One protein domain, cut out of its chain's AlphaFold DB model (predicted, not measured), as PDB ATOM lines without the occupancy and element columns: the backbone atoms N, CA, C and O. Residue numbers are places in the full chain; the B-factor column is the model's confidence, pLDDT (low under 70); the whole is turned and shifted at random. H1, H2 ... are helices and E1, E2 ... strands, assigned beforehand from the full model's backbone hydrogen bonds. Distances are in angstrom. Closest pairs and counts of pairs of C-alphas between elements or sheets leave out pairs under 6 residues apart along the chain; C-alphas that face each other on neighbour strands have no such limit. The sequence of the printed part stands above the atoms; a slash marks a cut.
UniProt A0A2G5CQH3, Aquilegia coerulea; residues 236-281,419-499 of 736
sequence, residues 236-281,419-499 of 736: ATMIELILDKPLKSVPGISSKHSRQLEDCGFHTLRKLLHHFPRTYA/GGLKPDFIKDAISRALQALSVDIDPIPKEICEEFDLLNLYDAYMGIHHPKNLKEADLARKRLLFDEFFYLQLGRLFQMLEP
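What this domain is: This is residues 236 to 281 and 419 to 499 of the 736 residues of a protein of Aquilegia coerulea (UniProt A0A2G5CQH3). One long helix, H7, runs out from a cluster of short helices, H3, H4 and H6, and ends in an arm, residues 487 to 499, that sticks out. H6 packs across residues 472 to 480 of H7, H4 packs on H6, and H3, packed on H4, sits near the middle; H2 and H5 lie farthest from it. The printed part has 127 residues with, in order, helices H1, H2 and H3, strand E1, and helices H4 to H7. It is mostly helix and compact, with a radius of gyration of the C-alphas of 15.7 A and spans of 45 by 39 by 25 A.

How they stand to each other: Start at H1, residues 236 to 243: it only just touches H3, residues 269 to 273, with 3 pairs of C-alphas within 8 A, the closest being Leu 243 and Arg 270 at 4.9 A. H2, residues 255 to 263, touches no helix but is near H4, residues 423 to 435. E1, residues 279 to 281, pairs with no named strand. Past the cut, H4 touches H3 with residues 429 to 434 alone; the closest C-alphas, of Leu 273 and Ile 430, are 6.2 A apart. H5, residues 446 to 451, touches no helix. H6, residues 457 to 465, touches H4 at a shallow tilt of 24 degrees, opposite ways, the closest C-alphas being Leu 434 and Met 462 at 7.1 A. H7, residues 470 to 497, touches H6 at a steep tilt of 49 degrees, opposite ways, the closest C-alphas being Ala 460 and Ala 476 at 4.1 A. In H1 to H7 every O i to N i+4 pair is within hydrogen-bond range.

Where its parts are: Find C-alpha 236 at (0.222, 33.243, -18.325), where H1 begins. H4 measures 18.5 A from first to last C-alpha. H7 runs 40.2 A from C-alpha 470 at (29.481, 26.594, -23.385) to C-alpha 497 at (1.782, 54.969, -16.665).

The domain as a whole: The farthest C-alphas, of Ala 281 and Pro 499, are 49.3 A apart. Residues 282 to 418 are not printed, and C-alphas 281 and 419 stand 23.4 A apart across the cut. The link from H1 to H2 is long. Look for pLDDT under 70 at residues 236 to 241 and 498 to 499.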
ATOM      1  N   ALA A 236      -0.716  32.462 -19.136       48.62
ATOM      2  CA  ALA A 236       0.222  33.243 -18.325       48.62
ATOM      3  C   ALA A 236      -0.017  33.032 -16.818       48.62
ATOM      4  O   ALA A 236       0.928  32.798 -16.063       48.62
ATOM      5  N   THR A 237      -1.288  32.978 -16.399       50.88
ATOM      6  CA  THR A 237      -1.663  32.695 -15.004       50.88
ATOM      7  C   THR A 237      -1.234  31.283 -14.572       50.88
ATOM      8  O   THR A 237      -0.757  31.098 -13.455       50.88
ATOM      9  N   MET A 238      -1.345  30.269 -15.446       53.78
ATOM     10  CA  MET A 238      -0.875  28.902 -15.152       53.78
ATOM     11  C   MET A 238       0.654  28.777 -15.066       53.78
ATOM     12  O   MET A 238       1.155  27.958 -14.294       53.78
ATOM     13  N   ILE A 239       1.385  29.586 -15.830       53.72
ATOM     14  CA  ILE A 239       2.851  29.611 -15.889       53.72
ATOM     15  C   ILE A 239       3.444  30.215 -14.607       53.72
ATOM     16  O   ILE A 239       4.300  29.596 -13.963       53.72
ATOM     17  N   GLU A 240       2.927  31.372 -14.178       56.50
ATOM     18  CA  GLU A 240       3.280  32.005 -12.897       56.50
ATOM     19  C   GLU A 240       2.978  31.062 -11.720       56.50
ATOM     20  O   GLU A 240       3.793  30.869 -10.814       56.50
ATOM     21  N   LEU A 241       1.848  30.350 -11.805       62.91
ATOM     22  CA  LEU A 241       1.439  29.360 -10.817       62.91
ATOM     23  C   LEU A 241       2.390  28.169 -10.686       62.91
ATOM     24  O   LEU A 241       2.280  27.503  -9.663       62.91
ATOM     25  N   ILE A 242       3.263  27.850 -11.656       76.62
ATOM     26  CA  ILE A 242       4.222  26.725 -11.579       76.62
ATOM     27  C   ILE A 242       5.561  27.164 -10.984       76.62
ATOM     28  O   ILE A 242       6.065  26.503 -10.072       76.62
ATOM     29  N   LEU A 243       6.127  28.270 -11.467       82.25
ATOM     30  CA  LEU A 243       7.431  28.764 -11.011       82.25
ATOM     31  C   LEU A 243       7.389  29.256  -9.556       82.25
ATOM     32  O   LEU A 243       8.378  29.122  -8.828       82.25
ATOM     33  N   ASP A 244       6.237  29.735  -9.093       85.31
ATOM     34  CA  ASP A 244       6.073  30.232  -7.726       85.31
ATOM     35  C   ASP A 244       5.506  29.178  -6.753       85.31
ATOM     36  O   ASP A 244       5.218  29.479  -5.589       85.31
ATOM     37  N   LYS A 245       5.429  27.901  -7.171       84.56
ATOM     38  CA  LYS A 245       5.071  26.788  -6.272       84.56
ATOM     39  C   LYS A 245       6.141  26.547  -5.204       84.56
ATOM     40  O   LYS A 245       7.340  26.689  -5.471       84.56
ATOM     41  N   PRO A 246       5.729  26.095  -4.004       85.00
ATOM     42  CA  PRO A 246       6.662  25.660  -2.974       85.00
ATOM     43  C   PRO A 246       7.399  24.384  -3.395       85.00
ATOM     44  O   PRO A 246       6.819  23.491  -4.009       85.00
ATOM     45  N   LEU A 247       8.650  24.229  -2.956       83.88
ATOM     46  CA  LEU A 247       9.514  23.094  -3.330       83.88
ATOM     47  C   LEU A 247       8.970  21.707  -2.945       83.88
ATOM     48  O   LEU A 247       9.397  20.698  -3.501       83.88
ATOM     49  N   LYS A 248       7.987  21.639  -2.041       82.06
ATOM     50  CA  LYS A 248       7.288  20.395  -1.678       82.06
ATOM     51  C   LYS A 248       6.544  19.750  -2.845       82.06
ATOM     52  O   LYS A 248       6.269  18.557  -2.772       82.06
ATOM     53  N   SER A 249       6.177  20.516  -3.874       77.06
ATOM     54  CA  SER A 249       5.492  19.975  -5.052       77.06
ATOM     55  C   SER A 249       6.440  19.319  -6.054       77.06
ATOM     56  O   SER A 249       5.962  18.710  -7.007       77.06
ATOM     57  N   VAL A 250       7.759  19.451  -5.877       81.06
ATOM     58  CA  VAL A 250       8.741  18.879  -6.801       81.06
ATOM     59  C   VAL A 250       8.892  17.378  -6.519       81.06
ATOM     60  O   VAL A 250       9.224  16.997  -5.389       81.06
ATOM     61  N   PRO A 251       8.667  16.505  -7.516       77.75
ATOM     62  CA  PRO A 251       8.814  15.068  -7.340       77.75
ATOM     63  C   PRO A 251      10.251  14.709  -6.925       77.75
ATOM     64  O   PRO A 251      11.233  15.237  -7.440       77.75
ATOM     65  N   GLY A 252      10.382  13.808  -5.947       77.31
ATOM     66  CA  GLY A 252      11.680  13.316  -5.467       77.31
ATOM     67  C   GLY A 252      12.370  14.170  -4.392       77.31
ATOM     68  O   GLY A 252      13.381  13.732  -3.841       77.31
ATOM     69  N   ILE A 253      11.834  15.341  -4.022       82.94
ATOM     70  CA  ILE A 253      12.335  16.120  -2.877       82.94
ATOM     71  C   ILE A 253      11.569  15.720  -1.608       82.94
ATOM     72  O   ILE A 253      10.368  15.938  -1.477       82.94
ATOM     73  N   SER A 254      12.270  15.133  -0.631       86.06
ATOM     74  CA  SER A 254      11.659  14.776   0.655       86.06
ATOM     75  C   SER A 254      11.249  16.021   1.454       86.06
ATOM     76  O   SER A 254      11.860  17.084   1.340       86.06
ATOM     77  N   SER A 255      10.268  15.888   2.351       86.12
ATOM     78  CA  SER A 255       9.827  16.997   3.215       86.12
ATOM     79  C   SER A 255      10.960  17.589   4.065       86.12
ATOM     80  O   SER A 255      10.974  18.790   4.334       86.12
ATOM     81  N   LYS A 256      11.940  16.764   4.452       87.62
ATOM     82  CA  LYS A 256      13.151  17.194   5.159       87.62
ATOM     83  C   LYS A 256      14.060  18.031   4.259       87.62
ATOM     84  O   LYS A 256      14.536  19.071   4.699       87.62
ATOM     85  N   HIS A 257      14.278  17.596   3.019       87.75
ATOM     86  CA  HIS A 257      15.089  18.324   2.043       87.75
ATOM     87  C   HIS A 257      14.438  19.645   1.621       87.75
ATOM     88  O   HIS A 257      15.133  20.653   1.564       87.75
ATOM     89  N   SER A 258      13.112  19.675   1.444       88.19
ATOM     90  CA  SER A 258      12.368  20.920   1.195       88.19
ATOM     91  C   SER A 258      12.564  21.924   2.327       88.19
ATOM     92  O   SER A 258      12.899  23.069   2.063       88.19
ATOM     93  N   ARG A 259      12.447  21.494   3.595       88.69
ATOM     94  CA  ARG A 259      12.698  22.376   4.751       88.69
ATOM     95  C   ARG A 259      14.132  22.900   4.779       88.69
ATOM     96  O   ARG A 259      14.333  24.084   4.989       88.69
ATOM     97  N   GLN A 260      15.120  22.044   4.510       90.69
ATOM     98  CA  GLN A 260      16.525  22.463   4.438       90.69
ATOM     99  C   GLN A 260      16.773  23.512   3.342       90.69
ATOM    100  O   GLN A 260      17.542  24.448   3.557       90.69
ATOM    101  N   LEU A 261      16.131  23.365   2.179       90.56
ATOM    102  CA  LEU A 261      16.193  24.335   1.083       90.56
ATOM    103  C   LEU A 261      15.482  25.648   1.459       90.56
ATOM    104  O   LEU A 261      16.055  26.724   1.278       90.56
ATOM    105  N   GLU A 262      14.290  25.558   2.055       91.19
ATOM    106  CA  GLU A 262      13.508  26.698   2.552       91.19
ATOM    107  C   GLU A 262      14.282  27.501   3.613       91.19
ATOM    108  O   GLU A 262      14.366  28.723   3.501       91.19
ATOM    109  N   ASP A 263      14.922  26.831   4.578       90.00
ATOM    110  CA  ASP A 263      15.751  27.455   5.624       90.00
ATOM    111  C   ASP A 263      16.951  28.223   5.033       90.00
ATOM    112  O   ASP A 263      17.425  29.201   5.611       90.00
ATOM    113  N   CYS A 264      17.424  27.816   3.850       89.69
ATOM    114  CA  CYS A 264      18.507  28.474   3.110       89.69
ATOM    115  C   CYS A 264      18.006  29.545   2.121       89.69
ATOM    116  O   CYS A 264      18.785  30.089   1.327       89.69
ATOM    117  N   GLY A 265      16.711  29.865   2.170       88.81
ATOM    118  CA  GLY A 265      16.075  30.918   1.387       88.81
ATOM    119  C   GLY A 265      15.550  30.479   0.021       88.81
ATOM    120  O   GLY A 265      15.190  31.354  -0.770       88.81
ATOM    121  N   PHE A 266      15.507  29.177  -0.283       91.69
ATOM    122  CA  PHE A 266      14.865  28.634  -1.484       91.69
ATOM    123  C   PHE A 266      13.408  28.280  -1.174       91.69
ATOM    124  O   PHE A 266      13.101  27.172  -0.748       91.69
ATOM    125  N   HIS A 267      12.506  29.248  -1.334       89.50
ATOM    126  CA  HIS A 267      11.085  29.054  -1.011       89.50
ATOM    127  C   HIS A 267      10.253  28.582  -2.206       89.50
ATOM    128  O   HIS A 267       9.261  27.883  -2.017       89.50
ATOM    129  N   THR A 268      10.660  28.952  -3.420       91.62
ATOM    130  CA  THR A 268       9.942  28.669  -4.667       91.62
ATOM    131  C   THR A 268      10.838  27.961  -5.673       91.62
ATOM    132  O   THR A 268      12.069  28.030  -5.574       91.62
ATOM    133  N   LEU A 269      10.216  27.308  -6.659       89.38
ATOM    134  CA  LEU A 269      10.908  26.683  -7.787       89.38
ATOM    135  C   LEU A 269      11.770  27.704  -8.545       89.38
ATOM    136  O   LEU A 269      12.961  27.468  -8.742       89.38
ATOM    137  N   ARG A 270      11.207  28.883  -8.850       90.12
ATOM    138  CA  ARG A 270      11.906  30.014  -9.481       90.12
ATOM    139  C   ARG A 270      13.200  30.354  -8.756       90.12
ATOM    140  O   ARG A 270      14.248  30.467  -9.375       90.12
ATOM    141  N   LYS A 271      13.150  30.464  -7.427       91.00
ATOM    142  CA  LYS A 271      14.307  30.862  -6.617       91.00
ATOM    143  C   LYS A 271      15.390  29.785  -6.540       91.00
ATOM    144  O   LYS A 271      16.549  30.120  -6.307       91.00
ATOM    145  N   LEU A 272      15.016  28.515  -6.690       92.62
ATOM    146  CA  LEU A 272      15.965  27.408  -6.792       92.62
ATOM    147  C   LEU A 272      16.648  27.392  -8.168       92.62
ATOM    148  O   LEU A 272      17.863  27.256  -8.219       92.62
ATOM    149  N   LEU A 273      15.895  27.600  -9.253       92.25
ATOM    150  CA  LEU A 273      16.434  27.711 -10.617       92.25
ATOM    151  C   LEU A 273      17.244  29.003 -10.821       92.25
ATOM    152  O   LEU A 273      18.238  29.041 -11.523       92.25
ATOM    153  N   HIS A 274      16.916  30.085 -10.121       92.31
ATOM    154  CA  HIS A 274      17.734  31.307 -10.124       92.31
ATOM    155  C   HIS A 274      19.025  31.183  -9.297       92.31
ATOM    156  O   HIS A 274      19.763  32.152  -9.124       92.31
ATOM    157  N   HIS A 275      19.330  29.994  -8.771       93.38
ATOM    158  CA  HIS A 275      20.642  29.690  -8.209       93.38
ATOM    159  C   HIS A 275      21.582  29.219  -9.312       93.38
ATOM    160  O   HIS A 275      21.785  28.022  -9.506       93.38
ATOM    161  N   PHE A 276      22.140  30.170 -10.052       92.69
ATOM    162  CA  PHE A 276      22.963  29.869 -11.219       92.69
ATOM    163  C   PHE A 276      24.317  29.231 -10.854       92.69
ATOM    164  O   PHE A 276      24.862  29.490  -9.770       92.69
ATOM    165  N   PRO A 277      24.895  28.413 -11.756       90.06
ATOM    166  CA  PRO A 277      26.279  27.971 -11.633       90.06
ATOM    167  C   PRO A 277      27.234  29.169 -11.582       90.06
ATOM    168  O   PRO A 277      27.034  30.178 -12.255       90.06
ATOM    169  N   ARG A 278      28.307  29.054 -10.795       85.94
ATOM    170  CA  ARG A 278      29.390  30.046 -10.752       85.94
ATOM    171  C   ARG A 278      30.222  30.008 -12.032       85.94
ATOM    172  O   ARG A 278      30.691  31.044 -12.484       85.94
ATOM    173  N   THR A 279      30.465  28.807 -12.543       83.12
ATOM    174  CA  THR A 279      31.239  28.553 -13.758       83.12
ATOM    175  C   THR A 279      30.874  27.172 -14.310       83.12
ATOM    176  O   THR A 279      30.146  26.418 -13.658       83.12
ATOM    177  N   TYR A 280      31.394  26.841 -15.486       82.25
ATOM    178  CA  TYR A 280      31.260  25.533 -16.118       82.25
ATOM    179  C   TYR A 280      32.650  24.919 -16.278       82.25
ATOM    180  O   TYR A 280      33.588  25.600 -16.684       82.25
ATOM    181  N   ALA A 281      32.789  23.644 -15.931       74.25
ATOM    182  CA  ALA A 281      33.962  22.855 -16.262       74.25
ATOM    183  C   ALA A 281      33.742  22.204 -17.628       74.25
ATOM    184  O   ALA A 281      32.721  21.549 -17.845       74.25
ATOM    185  N   GLY A 419      23.999  28.616   2.605       79.31
ATOM    186  CA  GLY A 419      23.365  28.278   3.892       79.31
ATOM    187  C   GLY A 419      23.853  26.974   4.544       79.31
ATOM    188  O   GLY A 419      23.135  26.372   5.332       79.31
ATOM    189  N   GLY A 420      25.063  26.506   4.213       79.62
ATOM    190  CA  GLY A 420      25.586  25.217   4.686       79.62
ATOM    191  C   GLY A 420      25.134  24.002   3.866       79.62
ATOM    192  O   GLY A 420      25.518  22.878   4.195       79.62
ATOM    193  N   LEU A 421      24.368  24.204   2.788       85.56
ATOM    194  CA  LEU A 421      24.060  23.161   1.813       85.56
ATOM    195  C   LEU A 421      25.277  22.864   0.939       85.56
ATOM    196  O   LEU A 421      25.999  23.768   0.511       85.56
ATOM    197  N   LYS A 422      25.482  21.574   0.666       82.31
ATOM    198  CA  LYS A 422      26.526  21.110  -0.249       82.31
ATOM    199  C   LYS A 422      26.132  21.412  -1.702       82.31
ATOM    200  O   LYS A 422      24.953  21.241  -2.015       82.31
ATOM    201  N   PRO A 423      27.084  21.785  -2.576       83.44
ATOM    202  CA  PRO A 423      26.829  22.001  -4.002       83.44
ATOM    203  C   PRO A 423      26.106  20.833  -4.677       83.44
ATOM    204  O   PRO A 423      25.088  21.064  -5.315       83.44
ATOM    205  N   ASP A 424      26.538  19.590  -4.433       80.38
ATOM    206  CA  ASP A 424      25.916  18.388  -5.019       80.38
ATOM    207  C   ASP A 424      24.429  18.277  -4.679       80.38
ATOM    208  O   ASP A 424      23.596  18.001  -5.532       80.38
ATOM    209  N   PHE A 425      24.067  18.578  -3.430       86.25
ATOM    210  CA  PHE A 425      22.672  18.551  -3.004       86.25
ATOM    211  C   PHE A 425      21.834  19.631  -3.701       86.25
ATOM    212  O   PHE A 425      20.671  19.395  -4.027       86.25
ATOM    213  N   ILE A 426      22.411  20.818  -3.922       88.69
ATOM    214  CA  ILE A 426      21.749  21.899  -4.662       88.69
ATOM    215  C   ILE A 426      21.585  21.494  -6.127       88.69
ATOM    216  O   ILE A 426      20.491  21.635  -6.666       88.69
ATOM    217  N   LYS A 427      22.633  20.939  -6.741       87.00
ATOM    218  CA  LYS A 427      22.607  20.432  -8.111       87.00
ATOM    219  C   LYS A 427      21.512  19.380  -8.287       87.00
ATOM    220  O   LYS A 427      20.659  19.556  -9.144       87.00
ATOM    221  N   ASP A 428      21.457  18.371  -7.419       86.44
ATOM    222  CA  ASP A 428      20.412  17.340  -7.450       86.44
ATOM    223  C   ASP A 428      19.005  17.937  -7.327       86.44
ATOM    224  O   ASP A 428      18.060  17.494  -7.983       86.44
ATOM    225  N   ALA A 429      18.839  18.935  -6.452       90.44
ATOM    226  CA  ALA A 429      17.566  19.624  -6.285       90.44
ATOM    227  C   ALA A 429      17.175  20.409  -7.548       90.44
ATOM    228  O   ALA A 429      16.009  20.368  -7.939       90.44
ATOM    229  N   ILE A 430      18.135  21.070  -8.202       91.88
ATOM    230  CA  ILE A 430      17.941  21.785  -9.469       91.88
ATOM    231  C   ILE A 430      17.598  20.806 -10.595       91.88
ATOM    232  O   ILE A 430      16.631  21.028 -11.314       91.88
ATOM    233  N   SER A 431      18.302  19.681 -10.716       89.38
ATOM    234  CA  SER A 431      18.011  18.676 -11.743       89.38
ATOM    235  C   SER A 431      16.589  18.112 -11.606       89.38
ATOM    236  O   SER A 431      15.891  17.959 -12.605       89.38
ATOM    237  N   ARG A 432      16.106  17.885 -10.374       89.12
ATOM    238  CA  ARG A 432      14.699  17.506 -10.124       89.12
ATOM    239  C   ARG A 432      13.718  18.638 -10.432       89.12
ATOM    240  O   ARG A 432      12.628  18.381 -10.933       89.12
ATOM    241  N   ALA A 433      14.092  19.880 -10.133       89.31
ATOM    242  CA  ALA A 433      13.297  21.058 -10.459       89.31
ATOM    243  C   ALA A 433      13.110  21.225 -11.977       89.31
ATOM    244  O   ALA A 433      11.994  21.485 -12.417       89.31
ATOM    245  N   LEU A 434      14.163  21.001 -12.768       89.38
ATOM    246  CA  LEU A 434      14.114  21.042 -14.234       89.38
ATOM    247  C   LEU A 434      13.209  19.954 -14.819       89.38
ATOM    248  O   LEU A 434      12.445  20.219 -15.739       89.38
ATOM    249  N   GLN A 435      13.231  18.746 -14.251       86.88
ATOM    250  CA  GLN A 435      12.334  17.657 -14.668       86.88
ATOM    251  C   GLN A 435      10.853  17.963 -14.404       86.88
ATOM    252  O   GLN A 435       9.980  17.386 -15.046       86.88
ATOM    253  N   ALA A 436      10.562  18.846 -13.446       83.94
ATOM    254  CA  ALA A 436       9.206  19.273 -13.121       83.94
ATOM    255  C   ALA A 436       8.718  20.459 -13.975       83.94
ATOM    256  O   ALA A 436       7.546  20.830 -13.864       83.94
ATOM    257  N   LEU A 437       9.588  21.069 -14.791       83.00
ATOM    258  CA  LEU A 437       9.233  22.181 -15.672       83.00
ATOM    259  C   LEU A 437       8.478  21.673 -16.912       83.00
ATOM    260  O   LEU A 437       8.876  20.692 -17.537       83.00
ATOM    261  N   SER A 438       7.413  22.371 -17.304       78.56
ATOM    262  CA  SER A 438       6.763  22.192 -18.607       78.56
ATOM    263  C   SER A 438       7.431  23.039 -19.697       78.56
ATOM    264  O   SER A 438       8.052  24.056 -19.410       78.56
ATOM    265  N   VAL A 439       7.278  22.638 -20.960       74.44
ATOM    266  CA  VAL A 439       7.940  23.295 -22.106       74.44
ATOM    267  C   VAL A 439       7.301  24.653 -22.463       74.44
ATOM    268  O   VAL A 439       7.996  25.565 -22.891       74.44
ATOM    269  N   ASP A 440       5.995  24.839 -22.232       71.75
ATOM    270  CA  ASP A 440       5.251  26.077 -22.561       71.75
ATOM    271  C   ASP A 440       5.177  27.026 -21.342       71.75
ATOM    272  O   ASP A 440       4.099  27.265 -20.804       71.75
ATOM    273  N   ILE A 441       6.333  27.477 -20.825       74.00
ATOM    274  CA  ILE A 441       6.448  28.344 -19.622       74.00
ATOM    275  C   ILE A 441       6.842  29.790 -19.970       74.00
ATOM    276  O   ILE A 441       7.063  30.591 -19.074       74.00
ATOM    277  N   ASP A 442       6.926  30.179 -21.242       82.88
ATOM    278  CA  ASP A 442       7.461  31.505 -21.573       82.88
ATOM    279  C   ASP A 442       6.456  32.647 -21.285       82.88
ATOM    280  O   ASP A 442       5.384  32.680 -21.894       82.88
ATOM    281  N   PRO A 443       6.767  33.582 -20.362       83.62
ATOM    282  CA  PRO A 443       5.957  34.780 -20.136       83.62
ATOM    283  C   PRO A 443       6.122  35.835 -21.241       83.62
ATOM    284  O   PRO A 443       5.282  36.728 -21.355       83.62
ATOM    285  N   ILE A 444       7.197  35.763 -22.035       85.75
ATOM    286  CA  ILE A 444       7.453  36.682 -23.143       85.75
ATOM    287  C   ILE A 444       6.789  36.122 -24.416       85.75
ATOM    288  O   ILE A 444       6.978  34.945 -24.737       85.75
ATOM    289  N   PRO A 445       6.009  36.939 -25.154       87.38
ATOM    290  CA  PRO A 445       5.413  36.536 -26.425       87.38
ATOM    291  C   PRO A 445       6.450  36.026 -27.430       87.38
ATOM    292  O   PRO A 445       7.554  36.566 -27.531       87.38
ATOM    293  N   LYS A 446       6.078  35.004 -28.210       86.44
ATOM    294  CA  LYS A 446       6.987  34.336 -29.157       86.44
ATOM    295  C   LYS A 446       7.540  35.292 -30.206       86.44
ATOM    296  O   LYS A 446       8.695  35.161 -30.590       86.44
ATOM    297  N   GLU A 447       6.747  36.282 -30.599       88.88
ATOM    298  CA  GLU A 447       7.122  37.298 -31.577       88.88
ATOM    299  C   GLU A 447       8.343  38.104 -31.106       88.88
ATOM    300  O   GLU A 447       9.252  38.365 -31.888       88.88
ATOM    301  N   ILE A 448       8.406  38.435 -29.810       87.12
ATOM    302  CA  ILE A 448       9.541  39.152 -29.209       87.12
ATOM    303  C   ILE A 448      10.765  38.231 -29.138       87.12
ATOM    304  O   ILE A 448      11.885  38.655 -29.423       87.12
ATOM    305  N   CYS A 449      10.565  36.961 -28.780       87.81
ATOM    306  CA  CYS A 449      11.650  35.982 -28.722       87.81
ATOM    307  C   CYS A 449      12.316  35.789 -30.094       87.81
ATOM    308  O   CYS A 449      13.542  35.794 -30.185       87.81
ATOM    309  N   GLU A 450      11.512  35.665 -31.153       88.75
ATOM    310  CA  GLU A 450      11.979  35.539 -32.538       88.75
ATOM    311  C   GLU A 450      12.659  36.823 -33.023       88.75
ATOM    312  O   GLU A 450      13.718  36.769 -33.648       88.75
ATOM    313  N   GLU A 451      12.101  37.986 -32.686       88.62
ATOM    314  CA  GLU A 451      12.669  39.275 -33.066       88.62
ATOM    315  C   GLU A 451      14.092  39.473 -32.501       88.62
ATOM    316  O   GLU A 451      14.987  39.938 -33.218       88.62
ATOM    317  N   PHE A 452      14.314  39.139 -31.227       85.62
ATOM    318  CA  PHE A 452      15.588  39.369 -30.530       85.62
ATOM    319  C   PHE A 452      16.553  38.173 -30.548       85.62
ATOM    320  O   PHE A 452      17.629  38.252 -29.936       85.62
ATOM    321  N   ASP A 453      16.196  37.102 -31.264       88.75
ATOM    322  CA  ASP A 453      16.947  35.845 -31.320       88.75
ATOM    323  C   ASP A 453      17.269  35.338 -29.902       88.75
ATOM    324  O   ASP A 453      18.420  35.315 -29.431       88.75
ATOM    325  N   LEU A 454      16.193  35.078 -29.156       91.00
ATOM    326  CA  LEU A 454      16.213  34.650 -27.766       91.00
ATOM    327  C   LEU A 454      15.651  33.234 -27.636       91.00
ATOM    328  O   LEU A 454      14.606  32.905 -28.196       91.00
ATOM    329  N   LEU A 455      16.314  32.416 -26.815       90.75
ATOM    330  CA  LEU A 455      15.787  31.113 -26.408       90.75
ATOM    331  C   LEU A 455      14.460  31.281 -25.662       90.75
ATOM    332  O   LEU A 455      14.238  32.301 -25.003       90.75
ATOM    333  N   ASN A 456      13.603  30.261 -25.710       91.19
ATOM    334  CA  ASN A 456      12.457  30.215 -24.810       91.19
ATOM    335  C   ASN A 456      12.929  30.026 -23.352       91.19
ATOM    336  O   ASN A 456      14.057  29.593 -23.090       91.19
ATOM    337  N   LEU A 457      12.069  30.344 -22.385       91.19
ATOM    338  CA  LEU A 457      12.446  30.272 -20.968       91.19
ATOM    339  C   LEU A 457      12.827  28.849 -20.497       91.19
ATOM    340  O   LEU A 457      13.721  28.700 -19.662       91.19
ATOM    341  N   TYR A 458      12.179  27.803 -21.024       91.06
ATOM    342  CA  TYR A 458      12.494  26.409 -20.681       91.06
ATOM    343  C   TYR A 458      13.917  26.033 -21.122       91.06
ATOM    344  O   TYR A 458      14.717  25.568 -20.310       91.06
ATOM    345  N   ASP A 459      14.251  26.314 -22.379       91.62
ATOM    346  CA  ASP A 459      15.554  26.075 -22.990       91.62
ATOM    347  C   ASP A 459      16.631  26.938 -22.336       91.62
ATOM    348  O   ASP A 459      17.753  26.479 -22.155       91.62
ATOM    349  N   ALA A 460      16.302  28.154 -21.889       93.19
ATOM    350  CA  ALA A 460      17.228  28.975 -21.115       93.19
ATOM    351  C   ALA A 460      17.545  28.352 -19.741       93.19
ATOM    352  O   ALA A 460      18.707  28.305 -19.337       93.19
ATOM    353  N   TYR A 461      16.552  27.815 -19.023       93.38
ATOM    354  CA  TYR A 461      16.819  27.093 -17.772       93.38
ATOM    355  C   TYR A 461      17.593  25.793 -18.000       93.38
ATOM    356  O   TYR A 461      18.496  25.469 -17.227       93.38
ATOM    357  N   MET A 462      17.278  25.058 -19.066       92.12
ATOM    358  CA  MET A 462      18.029  23.863 -19.439       92.12
ATOM    359  C   MET A 462      19.469  24.212 -19.816       92.12
ATOM    360  O   MET A 462      20.389  23.616 -19.269       92.12
ATOM    361  N   GLY A 463      19.681  25.228 -20.650       91.62
ATOM    362  CA  GLY A 463      20.999  25.657 -21.109       91.62
ATOM    363  C   GLY A 463      21.869  26.261 -20.008       91.62
ATOM    364  O   GLY A 463      23.080  26.070 -20.020       91.62
ATOM    365  N   ILE A 464      21.297  26.940 -19.004       93.75
ATOM    366  CA  ILE A 464      22.096  27.467 -17.885       93.75
ATOM    367  C   ILE A 464      22.456  26.377 -16.866       93.75
ATOM    368  O   ILE A 464      23.503  26.437 -16.233       93.75
ATOM    369  N   HIS A 465      21.602  25.374 -16.664       92.44
ATOM    370  CA  HIS A 465      21.831  24.378 -15.616       92.44
ATOM    371  C   HIS A 465      22.403  23.066 -16.126       92.44
ATOM    372  O   HIS A 465      23.153  22.445 -15.387       92.44
ATOM    373  N   HIS A 466      22.063  22.644 -17.338       89.31
ATOM    374  CA  HIS A 466      22.553  21.446 -18.019       89.31
ATOM    375  C   HIS A 466      22.925  21.771 -19.484       89.31
ATOM    376  O   HIS A 466      22.327  21.200 -20.401       89.31
ATOM    377  N   PRO A 467      23.892  22.677 -19.725       89.12
ATOM    378  CA  PRO A 467      24.342  22.959 -21.081       89.12
ATOM    379  C   PRO A 467      24.965  21.721 -21.720       89.12
ATOM    380  O   PRO A 467      25.713  20.976 -21.079       89.12
ATOM    381  N   LYS A 468      24.712  21.532 -23.014       85.62
ATOM    382  CA  LYS A 468      25.528  20.639 -23.838       85.62
ATOM    383  C   LYS A 468      26.900  21.290 -23.979       85.62
ATOM    384  O   LYS A 468      27.887  20.790 -23.442       85.62
ATOM    385  N   ASN A 469      26.916  22.519 -24.496       84.25
ATOM    386  CA  ASN A 469      28.137  23.266 -24.797       84.25
ATOM    387  C   ASN A 469      28.150  24.646 -24.122       84.25
ATOM    388  O   ASN A 469      27.099  25.213 -23.828       84.25
ATOM    389  N   LEU A 470      29.338  25.246 -23.967       84.00
ATOM    390  CA  LEU A 470      29.481  26.594 -23.385       84.00
ATOM    391  C   LEU A 470      28.644  27.647 -24.131       84.00
ATOM    392  O   LEU A 470      28.006  28.484 -23.501       84.00
ATOM    393  N   LYS A 471      28.554  27.538 -25.463       88.31
ATOM    394  CA  LYS A 471      27.727  28.428 -26.296       88.31
ATOM    395  C   LYS A 471      26.243  28.397 -25.915       88.31
ATOM    396  O   LYS A 471      25.589  29.433 -25.920       88.31
ATOM    397  N   GLU A 472      25.706  27.229 -25.564       90.31
ATOM    398  CA  GLU A 472      24.310  27.094 -25.121       90.31
ATOM    399  C   GLU A 472      24.097  27.781 -23.767       90.31
ATOM    400  O   GLU A 472      23.107  28.490 -23.579       90.31
ATOM    401  N   ALA A 473      25.068  27.656 -22.856       89.94
ATOM    402  CA  ALA A 473      25.053  28.356 -21.575       89.94
ATOM    403  C   ALA A 473      25.091  29.885 -21.747       89.94
ATOM    404  O   ALA A 473      24.443  30.615 -20.991       89.94
ATOM    405  N   ASP A 474      25.825  30.378 -22.745       90.00
ATOM    406  CA  ASP A 474      25.912  31.804 -23.064       90.00
ATOM    407  C   ASP A 474      24.608  32.342 -23.671       90.00
ATOM    408  O   ASP A 474      24.135  33.403 -23.255       90.00
ATOM    409  N   LEU A 475      23.967  31.594 -24.579       92.25
ATOM    410  CA  LEU A 475      22.642  31.938 -25.117       92.25
ATOM    411  C   LEU A 475      21.564  31.938 -24.023       92.25
ATOM    412  O   LEU A 475      20.749  32.861 -23.947       92.25
ATOM    413  N   ALA A 476      21.596  30.953 -23.124       93.88
ATOM    414  CA  ALA A 476      20.730  30.912 -21.950       93.88
ATOM    415  C   ALA A 476      20.954  32.122 -21.031       93.88
ATOM    416  O   ALA A 476      19.996  32.755 -20.581       93.88
ATOM    417  N   ARG A 477      22.218  32.503 -20.798       92.62
ATOM    418  CA  ARG A 477      22.563  33.703 -20.025       92.62
ATOM    419  C   ARG A 477      22.039  34.970 -20.696       92.62
ATOM    420  O   ARG A 477      21.472  35.808 -20.000       92.62
ATOM    421  N   LYS A 478      22.187  35.106 -22.021       91.88
ATOM    422  CA  LYS A 478      21.640  36.229 -22.803       91.88
ATOM    423  C   LYS A 478      20.134  36.358 -22.573       91.88
ATOM    424  O   LYS A 478      19.670  37.455 -22.274       91.88
ATOM    425  N   ARG A 479      19.390  35.246 -22.638       93.00
ATOM    426  CA  ARG A 479      17.942  35.238 -22.382       93.00
ATOM    427  C   ARG A 479      17.591  35.664 -20.955       93.00
ATOM    428  O   ARG A 479      16.750  36.536 -20.775       93.00
ATOM    429  N   LEU A 480      18.241  35.092 -19.945       92.00
ATOM    430  CA  LEU A 480      17.944  35.410 -18.542       92.00
ATOM    431  C   LEU A 480      18.313  36.857 -18.180       92.00
ATOM    432  O   LEU A 480      17.598  37.500 -17.418       92.00
ATOM    433  N   LEU A 481      19.400  37.390 -18.746       91.12
ATOM    434  CA  LEU A 481      19.745  38.807 -18.611       91.12
ATOM    435  C   LEU A 481      18.707  39.698 -19.295       91.12
ATOM    436  O   LEU A 481      18.322  40.717 -18.724       91.12
ATOM    437  N   PHE A 482      18.252  39.319 -20.493       91.56
ATOM    438  CA  PHE A 482      17.194  40.040 -21.190       91.56
ATOM    439  C   PHE A 482      15.929  40.120 -20.335       91.56
ATOM    440  O   PHE A 482      15.417  41.218 -20.164       91.56
ATOM    441  N   ASP A 483      15.479  39.007 -19.748       89.50
ATOM    442  CA  ASP A 483      14.309  38.977 -18.864       89.50
ATOM    443  C   ASP A 483      14.451  39.983 -17.711       89.50
ATOM    444  O   ASP A 483      13.561  40.802 -17.493       89.50
ATOM    445  N   GLU A 484      15.586  39.980 -17.004       87.31
ATOM    446  CA  GLU A 484      15.838  40.907 -15.890       87.31
ATOM    447  C   GLU A 484      15.753  42.377 -16.329       87.31
ATOM    448  O   GLU A 484      15.067  43.182 -15.692       87.31
ATOM    449  N   PHE A 485      16.401  42.739 -17.442       85.50
ATOM    450  CA  PHE A 485      16.330  44.104 -17.971       85.50
ATOM    451  C   PHE A 485      14.932  44.448 -18.491       85.50
ATOM    452  O   PHE A 485      14.438  45.545 -18.231       85.50
ATOM    453  N   PHE A 486      14.274  43.522 -19.182       87.69
ATOM    454  CA  PHE A 486      12.941  43.704 -19.738       87.69
ATOM    455  C   PHE A 486      11.913  43.953 -18.637       87.69
ATOM    456  O   PHE A 486      11.182  44.937 -18.703       87.69
ATOM    457  N   TYR A 487      11.892  43.131 -17.582       86.31
ATOM    458  CA  TYR A 487      10.980  43.327 -16.453       86.31
ATOM    459  C   TYR A 487      11.281  44.596 -15.670       86.31
ATOM    460  O   TYR A 487      10.352  45.249 -15.190       86.31
ATOM    461  N   LEU A 488      12.555  44.970 -15.551       83.12
ATOM    462  CA  LEU A 488      12.932  46.225 -14.919       83.12
ATOM    463  C   LEU A 488      12.374  47.418 -15.707       83.12
ATOM    464  O   LEU A 488      11.739  48.294 -15.112       83.12
ATOM    465  N   GLN A 489      12.529  47.417 -17.034       81.50
ATOM    466  CA  GLN A 489      12.006  48.478 -17.896       81.50
ATOM    467  C   GLN A 489      10.482  48.478 -17.972       81.50
ATOM    468  O   GLN A 489       9.847  49.529 -17.897       81.50
ATOM    469  N   LEU A 490       9.864  47.302 -18.022       83.25
ATOM    470  CA  LEU A 490       8.416  47.164 -17.994       83.25
ATOM    471  C   LEU A 490       7.840  47.677 -16.667       83.25
ATOM    472  O   LEU A 490       6.877  48.441 -16.660       83.25
ATOM    473  N   GLY A 491       8.463  47.327 -15.538       80.62
ATOM    474  CA  GLY A 491       8.095  47.840 -14.219       80.62
ATOM    475  C   GLY A 491       8.236  49.361 -14.125       80.62
ATOM    476  O   GLY A 491       7.382  50.028 -13.535       80.62
ATOM    477  N   ARG A 492       9.272  49.932 -14.749       72.56
ATOM    478  CA  ARG A 492       9.451  51.382 -14.855       72.56
ATOM    479  C   ARG A 492       8.360  52.030 -15.704       72.56
ATOM    480  O   ARG A 492       7.768  53.014 -15.260       72.56
ATOM    481  N   LEU A 493       8.055  51.464 -16.867       76.75
ATOM    482  CA  LEU A 493       6.978  51.924 -17.735       76.75
ATOM    483  C   LEU A 493       5.634  51.892 -16.995       76.75
ATOM    484  O   LEU A 493       4.908  52.883 -17.011       76.75
ATOM    485  N   PHE A 494       5.338  50.818 -16.256       76.69
ATOM    486  CA  PHE A 494       4.145  50.740 -15.410       76.69
ATOM    487  C   PHE A 494       4.102  51.848 -14.353       76.69
ATOM    488  O   PHE A 494       3.072  52.500 -14.215       76.69
ATOM    489  N   GLN A 495       5.212  52.127 -13.661       70.56
ATOM    490  CA  GLN A 495       5.291  53.245 -12.708       70.56
ATOM    491  C   GLN A 495       5.093  54.616 -13.367       70.56
ATOM    492  O   GLN A 495       4.621  55.543 -12.713       70.56
ATOM    493  N   MET A 496       5.485  54.774 -14.632       70.50
ATOM    494  CA  MET A 496       5.276  56.012 -15.388       70.50
ATOM    495  C   MET A 496       3.838  56.140 -15.903       70.50
ATOM    496  O   MET A 496       3.334  57.256 -15.986       70.50
ATOM    497  N   LEU A 497       3.175  55.021 -16.209       71.31
ATOM    498  CA  LEU A 497       1.782  54.969 -16.665       71.31
ATOM    499  C   LEU A 497       0.762  55.056 -15.517       71.31
ATOM    500  O   LEU A 497      -0.330  55.581 -15.728       71.31
ATOM    501  N   GLU A 498       1.100  54.552 -14.325       69.19
ATOM    502  CA  GLU A 498       0.249  54.560 -13.123       69.19
ATOM    503  C   GLU A 498      -0.298  55.957 -12.762       69.19
ATOM    504  O   GLU A 498      -1.507  56.067 -12.549       69.19
ATOM    505  N   PRO A 499       0.511  57.039 -12.729       61.06
ATOM    506  CA  PRO A 499       0.012  58.376 -12.416       61.06
ATOM    507  C   PRO A 499      -0.731  59.054 -13.578       61.06
ATOM    508  O   PRO A 499      -1.298  60.126 -13.370       61.06
TER     509      PRO A 499